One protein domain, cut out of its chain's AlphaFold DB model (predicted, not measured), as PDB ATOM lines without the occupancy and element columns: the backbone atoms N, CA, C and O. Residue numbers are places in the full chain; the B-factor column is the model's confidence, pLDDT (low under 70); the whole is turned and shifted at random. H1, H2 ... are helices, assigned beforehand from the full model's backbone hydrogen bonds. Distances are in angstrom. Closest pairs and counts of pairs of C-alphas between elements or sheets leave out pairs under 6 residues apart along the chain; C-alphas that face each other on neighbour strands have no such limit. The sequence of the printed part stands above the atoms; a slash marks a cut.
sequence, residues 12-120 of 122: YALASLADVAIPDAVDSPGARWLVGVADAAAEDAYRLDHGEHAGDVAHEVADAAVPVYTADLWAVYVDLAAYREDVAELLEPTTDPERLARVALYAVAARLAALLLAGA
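This is residues 12 to 120 of the 122 residues of an uncharacterized protein of Beutenbergia cavernae (strain ATCC BAA-8 / DSM 12333 / NBRC 16432) (UniProt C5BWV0). Long helix H6 runs through the middle, with H2 and H4 packed slantwise on it and on each other as a crossed three-helix core. H5 crosses one end of H2, H1 packs on H2, and H3 lies at the far end. The printed part has 109 residues, 70 of them in six named helices, H1 to H6 in order along the chain, with no named strand; the class is all helix, and the whole is compact, with a radius of gyration of the C-alphas of 13.4 A and spans of 40 by 34 by 23 A.

H6, residues 97 to 118, touches H4, residues 54 to 65, at a steep tilt of 41 degrees, opposite ways; the closest C-alphas, of Ala 62 and Ala 109, are 4.7 A apart. With residues 109 to 117 alone H6 touches H2, residues 29 to 44; closest C-alphas Ala 41 and Ala 113, 5.5 A. Every O i to N i+4 pair is within hydrogen-bond range in H6, H4, H2, H5, residues 70 to 79, and H1, residues 12 to 17; H3, residues 46 to 49, is too short for one.

H6 spans 31.6 A from C-alpha 97 (15.535, 45.546, 14.952) to C-alpha 118 (12.794, 20.767, 34.341); H2 spans 22.4 A.

The printed part has no cut. Links H1 to H2 and H5 to H6 are long. Residue 120 alone has pLDDT under 70.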
ATOM      1  N   TYR A  12       3.089  37.643  36.674       95.12
ATOM      2  CA  TYR A  12       4.190  38.273  37.413       95.12
ATOM      3  C   TYR A  12       5.229  37.267  37.919       95.12
ATOM      4  O   TYR A  12       6.429  37.527  37.881       95.12
ATOM      5  N   ALA A  13       4.769  36.107  38.386       94.94
ATOM      6  CA  ALA A  13       5.660  35.040  38.818       94.94
ATOM      7  C   ALA A  13       6.365  34.386  37.618       94.94
ATOM      8  O   ALA A  13       7.550  34.084  37.715       94.94
ATOM      9  N   LEU A  14       5.675  34.251  36.479       96.31
ATOM     10  CA  LEU A  14       6.280  33.810  35.218       96.31
ATOM     11  C   LEU A  14       7.331  34.808  34.716       96.31
ATOM     12  O   LEU A  14       8.413  34.390  34.324       96.31
ATOM     13  N   ALA A  15       7.066  36.114  34.804       96.94
ATOM     14  CA  ALA A  15       8.035  37.152  34.451       96.94
ATOM     15  C   ALA A  15       9.296  37.075  35.324       96.94
ATOM     16  O   ALA A  15      10.411  37.137  34.815       96.94
ATOM     17  N   SER A  16       9.126  36.863  36.634       95.81
ATOM     18  CA  SER A  16      10.256  36.651  37.542       95.81
ATOM     19  C   SER A  16      11.020  35.363  37.239       95.81
ATOM     20  O   SER A  16      12.237  35.348  37.389       95.81
ATOM     21  N   LEU A  17      10.332  34.285  36.851       95.44
ATOM     22  CA  LEU A  17      10.966  33.014  36.494       95.44
ATOM     23  C   LEU A  17      11.751  33.132  35.181       95.44
ATOM     24  O   LEU A  17      12.843  32.588  35.065       95.44
ATOM     25  N   ALA A  18      11.210  33.879  34.223       95.88
ATOM     26  CA  ALA A  18      11.844  34.171  32.947       95.88
ATOM     27  C   ALA A  18      12.913  35.277  33.032       95.88
ATOM     28  O   ALA A  18      13.542  35.563  32.021       95.88
ATOM     29  N   ASP A  19      13.143  35.882  34.203       96.75
ATOM     30  CA  ASP A  19      14.079  37.000  34.423       96.75
ATOM     31  C   ASP A  19      13.843  38.208  33.492       96.75
ATOM     32  O   ASP A  19      14.767  38.786  32.924       96.75
ATOM     33  N   VAL A  20      12.576  38.595  33.326       97.44
ATOM     34  CA  VAL A  20      12.168  39.767  32.531       97.44
ATOM     35  C   VAL A  20      11.482  40.826  33.389       97.44
ATOM     36  O   VAL A  20      11.197  40.619  34.572       97.44
ATOM     37  N   ALA A  21      11.228  42.003  32.809       97.44
ATOM     38  CA  ALA A  21      10.460  43.023  33.510       97.44
ATOM     39  C   ALA A  21       9.033  42.538  33.809       97.44
ATOM     40  O   ALA A  21       8.461  41.711  33.098       97.44
ATOM     41  N   ILE A  22       8.466  43.072  34.889       95.81
ATOM     42  CA  ILE A  22       7.086  42.798  35.287       95.81
ATOM     43  C   ILE A  22       6.156  43.401  34.219       95.81
ATOM     44  O   ILE A  22       6.292  44.596  33.963       95.81
ATOM     45  N   PRO A  23       5.217  42.622  33.647       95.88
ATOM     46  CA  PRO A  23       4.248  43.135  32.683       95.88
ATOM     47  C   PRO A  23       3.428  44.306  33.238       95.88
ATOM     48  O   PRO A  23       3.083  44.311  34.426       95.88
ATOM     49  N   ASP A  24       3.041  45.246  32.375       92.94
ATOM     50  CA  ASP A  24       2.323  46.470  32.754       92.94
ATOM     51  C   ASP A  24       0.977  46.188  33.451       92.94
ATOM     52  O   ASP A  24       0.541  46.939  34.330       92.94
ATOM     53  N   ALA A  25       0.302  45.099  33.072       95.12
ATOM     54  CA  ALA A  25      -0.969  44.662  33.643       95.12
ATOM     55  C   ALA A  25      -1.100  43.134  33.604       95.12
ATOM     56  O   ALA A  25      -0.409  42.453  32.859       95.12
ATOM     57  N   VAL A  26      -2.028  42.570  34.384       94.44
ATOM     58  CA  VAL A  26      -2.262  41.111  34.411       94.44
ATOM     59  C   VAL A  26      -2.712  40.546  33.057       94.44
ATOM     60  O   VAL A  26      -2.565  39.357  32.798       94.44
ATOM     61  N   ASP A  27      -3.261  41.394  32.190       95.19
ATOM     62  CA  ASP A  27      -3.724  41.050  30.853       95.19
ATOM     63  C   ASP A  27      -3.018  41.862  29.756       95.19
ATOM     64  O   ASP A  27      -3.515  41.934  28.630       95.19
ATOM     65  N   SER A  28      -1.865  42.467  30.054       97.69
ATOM     66  CA  SER A  28      -1.040  43.111  29.033       97.69
ATOM     67  C   SER A  28      -0.525  42.080  28.008       97.69
ATOM     68  O   SER A  28      -0.568  40.867  28.255       97.69
ATOM     69  N   PRO A  29      -0.060  42.520  26.826       98.38
ATOM     70  CA  PRO A  29       0.431  41.618  25.784       98.38
ATOM     71  C   PRO A  29       1.505  40.639  26.274       98.38
ATOM     72  O   PRO A  29       1.387  39.440  26.034       98.38
ATOM     73  N   GLY A  30       2.503  41.121  27.017       98.12
ATOM     74  CA  GLY A  30       3.555  40.304  27.614       98.12
ATOM     75  C   GLY A  30       3.039  39.363  28.697       98.12
ATOM     76  O   GLY A  30       3.453  38.208  28.738       98.12
ATOM     77  N   ALA A  31       2.075  39.793  29.518       97.94
ATOM     78  CA  ALA A  31       1.448  38.918  30.508       97.94
ATOM     79  C   ALA A  31       0.724  37.729  29.860       97.94
ATOM     80  O   ALA A  31       0.929  36.584  30.263       97.94
ATOM     81  N   ARG A  32      -0.093  37.990  28.829       97.94
ATOM     82  CA  ARG A  32      -0.791  36.935  28.075       97.94
ATOM     83  C   ARG A  32       0.193  36.018  27.358       97.94
ATOM     84  O   ARG A  32      -0.015  34.811  27.332       97.94
ATOM     85  N   TRP A  33       1.260  36.588  26.808       98.38
ATOM     86  CA  TRP A  33       2.300  35.831  26.127       98.38
ATOM     87  C   TRP A  33       3.046  34.882  27.076       98.38
ATOM     88  O   TRP A  33       3.175  33.704  26.762       98.38
ATOM     89  N   LEU A  34       3.446  35.341  28.269       98.19
ATOM     90  CA  LEU A  34       4.093  34.494  29.282       98.19
ATOM     91  C   LEU A  34       3.199  33.328  29.720       98.19
ATOM     92  O   LEU A  34       3.681  32.206  29.855       98.19
ATOM     93  N   VAL A  35       1.904  33.588  29.928       97.44
ATOM     94  CA  VAL A  35       0.926  32.531  30.237       97.44
ATOM     95  C   VAL A  35       0.830  31.540  29.082       97.44
ATOM     96  O   VAL A  35       0.901  30.343  29.320       97.44
ATOM     97  N   GLY A  36       0.770  32.018  27.836       97.50
ATOM     98  CA  GLY A  36       0.748  31.151  26.656       97.50
ATOM     99  C   GLY A  36       1.985  30.253  26.533       97.50
ATOM    100  O   GLY A  36       1.843  29.076  26.220       97.50
ATOM    101  N   VAL A  37       3.183  30.769  26.830       98.06
ATOM    102  CA  VAL A  37       4.416  29.957  26.875       98.06
ATOM    103  C   VAL A  37       4.328  28.885  27.964       98.06
ATOM    104  O   VAL A  37       4.714  27.742  27.736       98.06
ATOM    105  N   ALA A  38       3.821  29.244  29.146       96.75
ATOM    106  CA  ALA A  38       3.689  28.308  30.256       96.75
ATOM    107  C   ALA A  38       2.658  27.206  29.975       96.75
ATOM    108  O   ALA A  38       2.933  26.038  30.247       96.75
ATOM    109  N   ASP A  39       1.511  27.569  29.398       96.19
ATOM    110  CA  ASP A  39       0.472  26.627  28.986       96.19
ATOM    111  C   ASP A  39       1.009  25.675  27.908       96.19
ATOM    112  O   ASP A  39       0.881  24.463  28.056       96.19
ATOM    113  N   ALA A  40       1.707  26.194  26.889       96.44
ATOM    114  CA  ALA A  40       2.326  25.374  25.846       96.44
ATOM    115  C   ALA A  40       3.380  24.404  26.409       96.44
ATOM    116  O   ALA A  40       3.391  23.229  26.055       96.44
ATOM    117  N   ALA A  41       4.237  24.853  27.332       95.81
ATOM    118  CA  ALA A  41       5.208  23.976  27.988       95.81
ATOM    119  C   ALA A  41       4.532  22.883  28.835       95.81
ATOM    120  O   ALA A  41       4.990  21.742  28.855       95.81
ATOM    121  N   ALA A  42       3.438  23.209  29.530       94.06
ATOM    122  CA  ALA A  42       2.667  22.230  30.290       94.06
ATOM    123  C   ALA A  42       1.963  21.217  29.376       94.06
ATOM    124  O   ALA A  42       1.920  20.029  29.700       94.06
ATOM    125  N   GLU A  43       1.435  21.676  28.238       93.19
ATOM    126  CA  GLU A  43       0.836  20.821  27.215       93.19
ATOM    127  C   GLU A  43       1.858  19.870  26.602       93.19
ATOM    128  O   GLU A  43       1.518  18.711  26.411       93.19
ATOM    129  N   ASP A  44       3.093  20.312  26.366       94.50
ATOM    130  CA  ASP A  44       4.143  19.500  25.745       94.50
ATOM    131  C   ASP A  44       4.944  18.639  26.734       94.50
ATOM    132  O   ASP A  44       5.726  17.782  26.317       94.50
ATOM    133  N   ALA A  45       4.715  18.776  28.044       93.12
ATOM    134  CA  ALA A  45       5.422  18.003  29.068       93.12
ATOM    135  C   ALA A  45       5.279  16.477  28.896       93.12
ATOM    136  O   ALA A  45       6.210  15.737  29.213       93.12
ATOM    137  N   TYR A  46       4.169  15.984  28.325       91.50
ATOM    138  CA  TYR A  46       4.000  14.544  28.052       91.50
ATOM    139  C   TYR A  46       5.059  13.991  27.091       91.50
ATOM    140  O   TYR A  46       5.311  12.787  27.092       91.50
ATOM    141  N   ARG A  47       5.685  14.827  26.254       93.38
ATOM    142  CA  ARG A  47       6.735  14.401  25.317       93.38
ATOM    143  C   ARG A  47       7.974  13.890  26.053       93.38
ATOM    144  O   ARG A  47       8.624  12.960  25.578       93.38
ATOM    145  N   LEU A  48       8.238  14.407  27.255       91.88
ATOM    146  CA  LEU A  48       9.317  13.928  28.126       91.88
ATOM    147  C   LEU A  48       9.073  12.481  28.571       91.88
ATOM    148  O   LEU A  48       9.979  11.649  28.510       91.88
ATOM    149  N   ASP A  49       7.821  12.135  28.893       89.81
ATOM    150  CA  ASP A  49       7.423  10.754  29.215       89.81
ATOM    151  C   ASP A  49       7.601   9.800  28.021       89.81
ATOM    152  O   ASP A  49       7.693   8.581  28.189       89.81
ATOM    153  N   HIS A  50       7.665  10.350  26.805       92.56
ATOM    154  CA  HIS A  50       7.906   9.616  25.563       92.56
ATOM    155  C   HIS A  50       9.383   9.635  25.135       92.56
ATOM    156  O   HIS A  50       9.718   9.130  24.061       92.56
ATOM    157  N   GLY A  51      10.274  10.129  26.000       92.56
ATOM    158  CA  GLY A  51      11.723  10.058  25.835       92.56
ATOM    159  C   GLY A  51      12.347  11.229  25.082       92.56
ATOM    160  O   GLY A  51      13.517  11.130  24.711       92.56
ATOM    161  N   GLU A  52      11.607  12.314  24.846       95.56
ATOM    162  CA  GLU A  52      12.177  13.542  24.287       95.56
ATOM    163  C   GLU A  52      12.972  14.328  25.338       95.56
ATOM    164  O   GLU A  52      12.700  14.261  26.539       95.56
ATOM    165  N   HIS A  53      13.980  15.081  24.893       94.12
ATOM    166  CA  HIS A  53      14.801  15.901  25.778       94.12
ATOM    167  C   HIS A  53      14.108  17.230  26.096       94.12
ATOM    168  O   HIS A  53      13.690  17.945  25.189       94.12
ATOM    169  N   ALA A  54      14.073  17.618  27.375       92.56
ATOM    170  CA  ALA A  54      13.437  18.864  27.812       92.56
ATOM    171  C   ALA A  54      13.976  20.121  27.117       92.56
ATOM    172  O   ALA A  54      13.217  21.052  26.863       92.56
ATOM    173  N   GLY A  55      15.267  20.143  26.770       94.62
ATOM    174  CA  GLY A  55      15.860  21.242  26.007       94.62
ATOM    175  C   GLY A  55      15.278  21.370  24.598       94.62
ATOM    176  O   GLY A  55      14.949  22.476  24.178       94.62
ATOM    177  N   ASP A  56      15.091  20.249  23.896       96.50
ATOM    178  CA  ASP A  56      14.530  20.241  22.540       96.50
ATOM    179  C   ASP A  56      13.067  20.701  22.571       96.50
ATOM    180  O   ASP A  56      12.684  21.613  21.840       96.50
ATOM    181  N   VAL A  57      12.280  20.164  23.511       97.00
ATOM    182  CA  VAL A  57      10.882  20.572  23.718       97.00
ATOM    183  C   VAL A  57      10.785  22.064  24.067       97.00
ATOM    184  O   VAL A  57       9.953  22.778  23.510       97.00
ATOM    185  N   ALA A  58      11.664  22.577  24.934       97.56
ATOM    186  CA  ALA A  58      11.686  23.996  25.292       97.56
ATOM    187  C   ALA A  58      11.966  24.906  24.087       97.56
ATOM    188  O   ALA A  58      11.354  25.968  23.965       97.56
ATOM    189  N   HIS A  59      12.877  24.504  23.198       97.56
ATOM    190  CA  HIS A  59      13.188  25.261  21.989       97.56
ATOM    191  C   HIS A  59      12.033  25.256  20.983       97.56
ATOM    192  O   HIS A  59      11.768  26.291  20.372       97.56
ATOM    193  N   GLU A  60      11.308  24.146  20.848       98.12
ATOM    194  CA  GLU A  60      10.116  24.078  19.996       98.12
ATOM    195  C   GLU A  60       8.968  24.948  20.524       98.12
ATOM    196  O   GLU A  60       8.371  25.711  19.762       98.12
ATOM    197  N   VAL A  61       8.710  24.910  21.838       98.19
ATOM    198  CA  VAL A  61       7.747  25.813  22.493       98.19
ATOM    199  C   VAL A  61       8.142  27.272  22.263       98.19
ATOM    200  O   VAL A  61       7.299  28.106  21.928       98.19
ATOM    201  N   ALA A  62       9.429  27.593  22.413       98.19
ATOM    202  CA  ALA A  62       9.933  28.947  22.232       98.19
ATOM    203  C   ALA A  62       9.765  29.456  20.800       98.19
ATOM    204  O   ALA A  62       9.314  30.586  20.614       98.19
ATOM    205  N   ASP A  63      10.099  28.637  19.803       97.62
ATOM    206  CA  ASP A  63       9.955  28.990  18.389       97.62
ATOM    207  C   ASP A  63       8.484  29.245  18.029       97.62
ATOM    208  O   ASP A  63       8.151  30.273  17.434       97.62
ATOM    209  N   ALA A  64       7.582  28.375  18.496       98.00
ATOM    210  CA  ALA A  64       6.143  28.517  18.285       98.00
ATOM    211  C   ALA A  64       5.539  29.750  18.983       98.00
ATOM    212  O   ALA A  64       4.540  30.301  18.515       98.00
ATOM    213  N   ALA A  65       6.133  30.198  20.093       98.12
ATOM    214  CA  ALA A  65       5.628  31.319  20.876       98.12
ATOM    215  C   ALA A  65       5.978  32.699  20.297       98.12
ATOM    216  O   ALA A  65       5.337  33.687  20.665       98.12
ATOM    217  N   VAL A  66       6.985  32.824  19.423       98.00
ATOM    218  CA  VAL A  66       7.408  34.136  18.904       98.00
ATOM    219  C   VAL A  66       6.280  34.773  18.074       98.00
ATOM    220  O   VAL A  66       5.858  34.202  17.065       98.00
ATOM    221  N   PRO A  67       5.808  35.993  18.413       98.19
ATOM    222  CA  PRO A  67       4.729  36.628  17.666       98.19
ATOM    223  C   PRO A  67       5.081  36.842  16.188       98.19
ATOM    224  O   PRO A  67       6.124  37.400  15.835       98.19
ATOM    225  N   VAL A  68       4.183  36.427  15.293       96.50
ATOM    226  CA  VAL A  68       4.387  36.560  13.842       96.50
ATOM    227  C   VAL A  68       4.029  37.966  13.361       96.50
ATOM    228  O   VAL A  68       4.748  38.531  12.535       96.50
ATOM    229  N   TYR A  69       2.955  38.551  13.897       97.88
ATOM    230  CA  TYR A  69       2.501  39.885  13.519       97.88
ATOM    231  C   TYR A  69       3.335  40.976  14.186       97.88
ATOM    232  O   TYR A  69       3.558  40.968  15.395       97.88
ATOM    233  N   THR A  70       3.741  41.966  13.389       97.88
ATOM    234  CA  THR A  70       4.622  43.057  13.822       97.88
ATOM    235  C   THR A  70       4.073  43.810  15.036       97.88
ATOM    236  O   THR A  70       4.830  44.120  15.949       97.88
ATOM    237  N   ALA A  71       2.766  44.088  15.085       98.19
ATOM    238  CA  ALA A  71       2.164  44.804  16.212       98.19
ATOM    239  C   ALA A  71       2.281  44.020  17.531       98.19
ATOM    240  O   ALA A  71       2.686  44.591  18.541       98.19
ATOM    241  N   ASP A  72       1.991  42.718  17.499       98.44
ATOM    242  CA  ASP A  72       2.057  41.848  18.675       98.44
ATOM    243  C   ASP A  72       3.502  41.661  19.142       98.44
ATOM    244  O   ASP A  72       3.781  41.746  20.336       98.44
ATOM    245  N   LEU A  73       4.431  41.494  18.194       98.69
ATOM    246  CA  LEU A  73       5.860  41.381  18.478       98.69
ATOM    247  C   LEU A  73       6.354  42.569  19.306       98.69
ATOM    248  O   LEU A  73       6.932  42.383  20.373       98.69
ATOM    249  N   TRP A  74       6.103  43.790  18.832       98.62
ATOM    250  CA  TRP A  74       6.563  44.995  19.520       98.62
ATOM    251  C   TRP A  74       5.837  45.228  20.842       98.62
ATOM    252  O   TRP A  74       6.463  45.680  21.800       98.62
ATOM    253  N   ALA A  75       4.547  44.898  20.910       98.50
ATOM    254  CA  ALA A  75       3.771  45.026  22.132       98.50
ATOM    255  C   ALA A  75       4.325  44.125  23.249       98.50
ATOM    256  O   ALA A  75       4.551  44.606  24.354       98.50
ATOM    257  N   VAL A  76       4.614  42.855  22.947       98.69
ATOM    258  CA  VAL A  76       5.226  41.915  23.903       98.69
ATOM    259  C   VAL A  76       6.660  42.331  24.244       98.69
ATOM    260  O   VAL A  76       7.037  42.368  25.414       98.69
ATOM    261  N   TYR A  77       7.457  42.683  23.232       98.50
ATOM    262  CA  TYR A  77       8.866  43.040  23.395       98.50
ATOM    263  C   TYR A  77       9.085  44.228  24.338       98.50
ATOM    264  O   TYR A  77      10.001  44.207  25.162       98.50
ATOM    265  N   VAL A  78       8.245  45.262  24.236       98.25
ATOM    266  CA  VAL A  78       8.342  46.447  25.098       98.25
ATOM    267  C   VAL A  78       7.766  46.181  26.487       98.25
ATOM    268  O   VAL A  78       8.413  46.550  27.463       98.25
ATOM    269  N   ASP A  79       6.614  45.510  26.585       98.56
ATOM    270  CA  ASP A  79       5.942  45.209  27.862       98.56
ATOM    271  C   ASP A  79       6.827  44.380  28.812       98.56
ATOM    272  O   ASP A  79       6.832  44.590  30.018       98.56
ATOM    273  N   LEU A  80       7.652  43.479  28.265       98.38
ATOM    274  CA  LEU A  80       8.592  42.659  29.044       98.38
ATOM    275  C   LEU A  80      10.003  43.257  29.149       98.38
ATOM    276  O   LEU A  80      10.898  42.647  29.735       98.38
ATOM    277  N   ALA A  81      10.227  44.443  28.575       98.19
ATOM    278  CA  ALA A  81      11.544  45.056  28.412       98.19
ATOM    279  C   ALA A  81      12.599  44.107  27.800       98.19
ATOM    280  O   ALA A  81      13.780  44.153  28.162       98.19
ATOM    281  N   ALA A  82      12.186  43.267  26.845       97.56
ATOM    282  CA  ALA A  82      13.021  42.226  26.242       97.56
ATOM    283  C   ALA A  82      14.201  42.789  25.424       97.56
ATOM    284  O   ALA A  82      15.145  42.074  25.118       97.56
ATOM    285  N   TYR A  83      14.227  44.097  25.151       96.38
ATOM    286  CA  TYR A  83      15.401  44.788  24.603       96.38
ATOM    287  C   TYR A  83      16.640  44.759  25.506       96.38
ATOM    288  O   TYR A  83      17.708  45.208  25.092       96.38
ATOM    289  N   ARG A  84      16.502  44.294  26.750       96.44
ATOM    290  CA  ARG A  84      17.617  44.068  27.671       96.44
ATOM    291  C   ARG A  84      18.294  42.710  27.501       96.44
ATOM    292  O   ARG A  84      19.338  42.508  28.115       96.44
ATOM    293  N   GLU A  85      17.690  41.799  26.747       96.12
ATOM    294  CA  GLU A  85      18.232  40.462  26.531       96.12
ATOM    295  C   GLU A  85      19.538  40.520  25.739       96.12
ATOM    296  O   GLU A  85      19.653  41.245  24.746       96.12
ATOM    297  N   ASP A  86      20.522  39.734  26.176       92.12
ATOM    298  CA  ASP A  86      21.745  39.535  25.409       92.12
ATOM    299  C   ASP A  86      21.527  38.411  24.396       92.12
ATOM    300  O   ASP A  86      21.428  37.234  24.740       92.12
ATOM    301  N   VAL A  87      21.428  38.796  23.126       92.81
ATOM    302  CA  VAL A  87      21.182  37.879  22.006       92.81
ATOM    303  C   VAL A  87      22.437  37.604  21.178       92.81
ATOM    304  O   VAL A  87      22.344  36.964  20.131       92.81
ATOM    305  N   ALA A  88      23.612  38.076  21.612       90.31
ATOM    306  CA  ALA A  88      24.842  37.983  20.825       90.31
ATOM    307  C   ALA A  88      25.282  36.534  20.556       90.31
ATOM    308  O   ALA A  88      25.901  36.259  19.530       90.31
ATOM    309  N   GLU A  89      24.944  35.598  21.444       89.62
ATOM    310  CA  GLU A  89      25.246  34.171  21.257       89.62
ATOM    311  C   GLU A  89      24.270  33.468  20.302       89.62
ATOM    312  O   GLU A  89      24.593  32.421  19.743       89.62
ATOM    313  N   LEU A  90      23.084  34.044  20.088       89.44
ATOM    314  CA  LEU A  90      22.012  33.458  19.277       89.44
ATOM    315  C   LEU A  90      21.946  34.046  17.864       89.44
ATOM    316  O   LEU A  90      21.216  33.541  17.009       89.44
ATOM    317  N   LEU A  91      22.669  35.138  17.614       91.12
ATOM    318  CA  LEU A  91      22.539  35.908  16.390       91.12
ATOM    319  C   LEU A  91      23.872  36.498  15.939       91.12
ATOM    320  O   LEU A  91      24.599  37.111  16.715       91.12
ATOM    321  N   GLU A  92      24.147  36.398  14.640       90.94
ATOM    322  CA  GLU A  92      25.214  37.187  14.028       90.94
ATOM    323  C   GLU A  92      24.927  38.694  14.173       90.94
ATOM    324  O   GLU A  92      23.761  39.104  14.125       90.94
ATOM    325  N   PRO A  93      25.965  39.546  14.297       90.00
ATOM    326  CA  PRO A  93      25.781  40.989  14.398       90.00
ATOM    327  C   PRO A  93      24.879  41.531  13.283       90.00
ATOM    328  O   PRO A  93      25.174  41.393  12.096       90.00
ATOM    329  N   THR A  94      23.779  42.173  13.670       92.81
ATOM    330  CA  THR A  94      22.785  42.723  12.742       92.81
ATOM    331  C   THR A  94      22.287  44.082  13.214       92.81
ATOM    332  O   THR A  94      22.328  44.406  14.400       92.81
ATOM    333  N   THR A  95      21.792  44.878  12.270       92.75
ATOM    334  CA  THR A  95      21.105  46.149  12.526       92.75
ATOM    335  C   THR A  95      19.594  46.053  12.312       92.75
ATOM    336  O   THR A  95      18.913  47.070  12.397       92.75
ATOM    337  N   ASP A  96      19.070  44.857  12.021       95.56
ATOM    338  CA  ASP A  96      17.635  44.610  11.863       95.56
ATOM    339  C   ASP A  96      16.951  44.508  13.241       95.56
ATOM    340  O   ASP A  96      17.142  43.512  13.951       95.56
ATOM    341  N   PRO A  97      16.150  45.513  13.636       95.06
ATOM    342  CA  PRO A  97      15.535  45.546  14.952       95.06
ATOM    343  C   PRO A  97      14.433  44.492  15.113       95.06
ATOM    344  O   PRO A  97      14.217  44.025  16.227       95.06
ATOM    345  N   GLU A  98      13.757  44.081  14.032       96.75
ATOM    346  CA  GLU A  98      12.727  43.040  14.118       96.75
ATOM    347  C   GLU A  98      13.371  41.686  14.410       96.75
ATOM    348  O   GLU A  98      12.911  40.945  15.281       96.75
ATOM    349  N   ARG A  99      14.483  41.385  13.732       96.31
ATOM    350  CA  ARG A  99      15.240  40.155  13.979       96.31
ATOM    351  C   ARG A  99      15.768  40.096  15.414       96.31
ATOM    352  O   ARG A  99      15.652  39.052  16.046       96.31
ATOM    353  N   LEU A 100      16.289  41.208  15.939       97.12
ATOM    354  CA  LEU A 100      16.724  41.303  17.337       97.12
ATOM    355  C   LEU A 100      15.563  41.055  18.310       97.12
ATOM    356  O   LEU A 100      15.703  40.255  19.233       97.12
ATOM    357  N   ALA A 101      14.402  41.674  18.072       97.88
ATOM    358  CA  ALA A 101      13.227  41.504  18.923       97.88
ATOM    359  C   ALA A 101      12.706  40.058  18.932       97.88
ATOM    360  O   ALA A 101      12.394  39.522  19.995       97.88
ATOM    361  N   ARG A 102      12.660  39.400  17.766       98.19
ATOM    362  CA  ARG A 102      12.255  37.988  17.651       98.19
ATOM    363  C   ARG A 102      13.184  37.066  18.437       98.19
ATOM    364  O   ARG A 102      12.699  36.229  19.190       98.19
ATOM    365  N   VAL A 103      14.501  37.240  18.299       98.00
ATOM    366  CA  VAL A 103      15.488  36.409  19.010       98.00
ATOM    367  C   VAL A 103      15.456  36.663  20.518       98.00
ATOM    368  O   VAL A 103      15.568  35.715  21.290       98.00
ATOM    369  N   ALA A 104      15.244  37.906  20.953       98.19
ATOM    370  CA  ALA A 104      15.094  38.220  22.371       98.19
ATOM    371  C   ALA A 104      13.882  37.502  22.982       98.19
ATOM    372  O   ALA A 104      14.008  36.836  24.007       98.19
ATOM    373  N   LEU A 105      12.717  37.568  22.329       98.56
ATOM    374  CA  LEU A 105      11.523  36.865  22.809       98.56
ATOM    375  C   LEU A 105      11.672  35.344  22.751       98.56
ATOM    376  O   LEU A 105      11.221  34.661  23.667       98.56
ATOM    377  N   TYR A 106      12.349  34.817  21.731       98.44
ATOM    378  CA  TYR A 106      12.718  33.405  21.682       98.44
ATOM    379  C   TYR A 106      13.579  33.002  22.888       98.44
ATOM    380  O   TYR A 106      13.281  32.012  23.549       98.44
ATOM    381  N   ALA A 107      14.612  33.783  23.224       98.06
ATOM    382  CA  ALA A 107      15.494  33.497  24.356       98.06
ATOM    383  C   ALA A 107      14.732  33.482  25.691       98.06
ATOM    384  O   ALA A 107      14.936  32.588  26.517       98.06
ATOM    385  N   VAL A 108      13.816  34.438  25.878       98.38
ATOM    386  CA  VAL A 108      12.929  34.502  27.048       98.38
ATOM    387  C   VAL A 108      12.019  33.273  27.111       98.38
ATOM    388  O   VAL A 108      11.926  32.638  28.162       98.38
ATOM    389  N   ALA A 109      11.374  32.906  25.999       98.44
ATOM    390  CA  ALA A 109      10.475  31.755  25.956       98.44
ATOM    391  C   ALA A 109      11.218  30.441  26.212       98.44
ATOM    392  O   ALA A 109      10.759  29.634  27.016       98.44
ATOM    393  N   ALA A 110      12.391  30.252  25.600       97.50
ATOM    394  CA  ALA A 110      13.211  29.056  25.772       97.50
ATOM    395  C   ALA A 110      13.657  28.892  27.230       97.50
ATOM    396  O   ALA A 110      13.549  27.803  27.793       97.50
ATOM    397  N   ARG A 111      14.090  29.986  27.875       97.06
ATOM    398  CA  ARG A 111      14.442  30.002  29.302       97.06
ATOM    399  C   ARG A 111      13.253  29.612  30.177       97.06
ATOM    400  O   ARG A 111      13.394  28.752  31.044       97.06
ATOM    401  N   LEU A 112      12.092  30.229  29.952       97.31
ATOM    402  CA  LEU A 112      10.888  29.953  30.734       97.31
ATOM    403  C   LEU A 112      10.424  28.500  30.560       97.31
ATOM    404  O   LEU A 112      10.213  27.809  31.554       97.31
ATOM    405  N   ALA A 113      10.315  28.027  29.319       97.25
ATOM    406  CA  ALA A 113       9.894  26.666  29.011       97.25
ATOM    407  C   ALA A 113      10.855  25.627  29.607       97.25
ATOM    408  O   ALA A 113      10.403  24.688  30.256       97.25
ATOM    409  N   ALA A 114      12.173  25.831  29.489       95.62
ATOM    410  CA  ALA A 114      13.168  24.934  30.077       95.62
ATOM    411  C   ALA A 114      13.035  24.838  31.607       95.62
ATOM    412  O   ALA A 114      13.095  23.742  32.160       95.62
ATOM    413  N   LEU A 115      12.817  25.965  32.296       95.12
ATOM    414  CA  LEU A 115      12.625  25.981  33.751       95.12
ATOM    415  C   LEU A 115      11.336  25.266  34.181       95.12
ATOM    416  O   LEU A 115      11.331  24.580  35.204       95.12
ATOM    417  N   LEU A 116      10.255  25.413  33.413       94.25
ATOM    418  CA  LEU A 116       8.978  24.750  33.689       94.25
ATOM    419  C   LEU A 116       9.060  23.237  33.448       94.25
ATOM    420  O   LEU A 116       8.625  22.464  34.300       94.25
ATOM    421  N   LEU A 117       9.662  22.822  32.333       92.25
ATOM    422  CA  LEU A 117       9.834  21.416  31.966       92.25
ATOM    423  C   LEU A 117      10.799  20.690  32.910       92.25
ATOM    424  O   LEU A 117      10.500  19.586  33.348       92.25
ATOM    425  N   ALA A 118      11.896  21.329  33.328       88.00
ATOM    426  CA  ALA A 118      12.794  20.767  34.341       88.00
ATOM    427  C   ALA A 118      12.093  20.557  35.696       88.00
ATOM    428  O   ALA A 118      12.423  19.635  36.439       88.00
ATOM    429  N   GLY A 119      11.104  21.395  36.024       75.75
ATOM    430  CA  GLY A 119      10.250  21.202  37.196       75.75
ATOM    431  C   GLY A 119       9.273  20.024  37.078       75.75
ATOM    432  O   GLY A 119       8.759  19.577  38.103       75.75
ATOM    433  N   ALA A 120       9.022  19.527  35.862       60.91
ATOM    434  CA  ALA A 120       8.117  18.413  35.580       60.91
ATOM    435  C   ALA A 120       8.811  17.033  35.586       60.91
ATOM    436  O   ALA A 120       8.123  16.026  35.714       60.91
TER     437      ALA A 120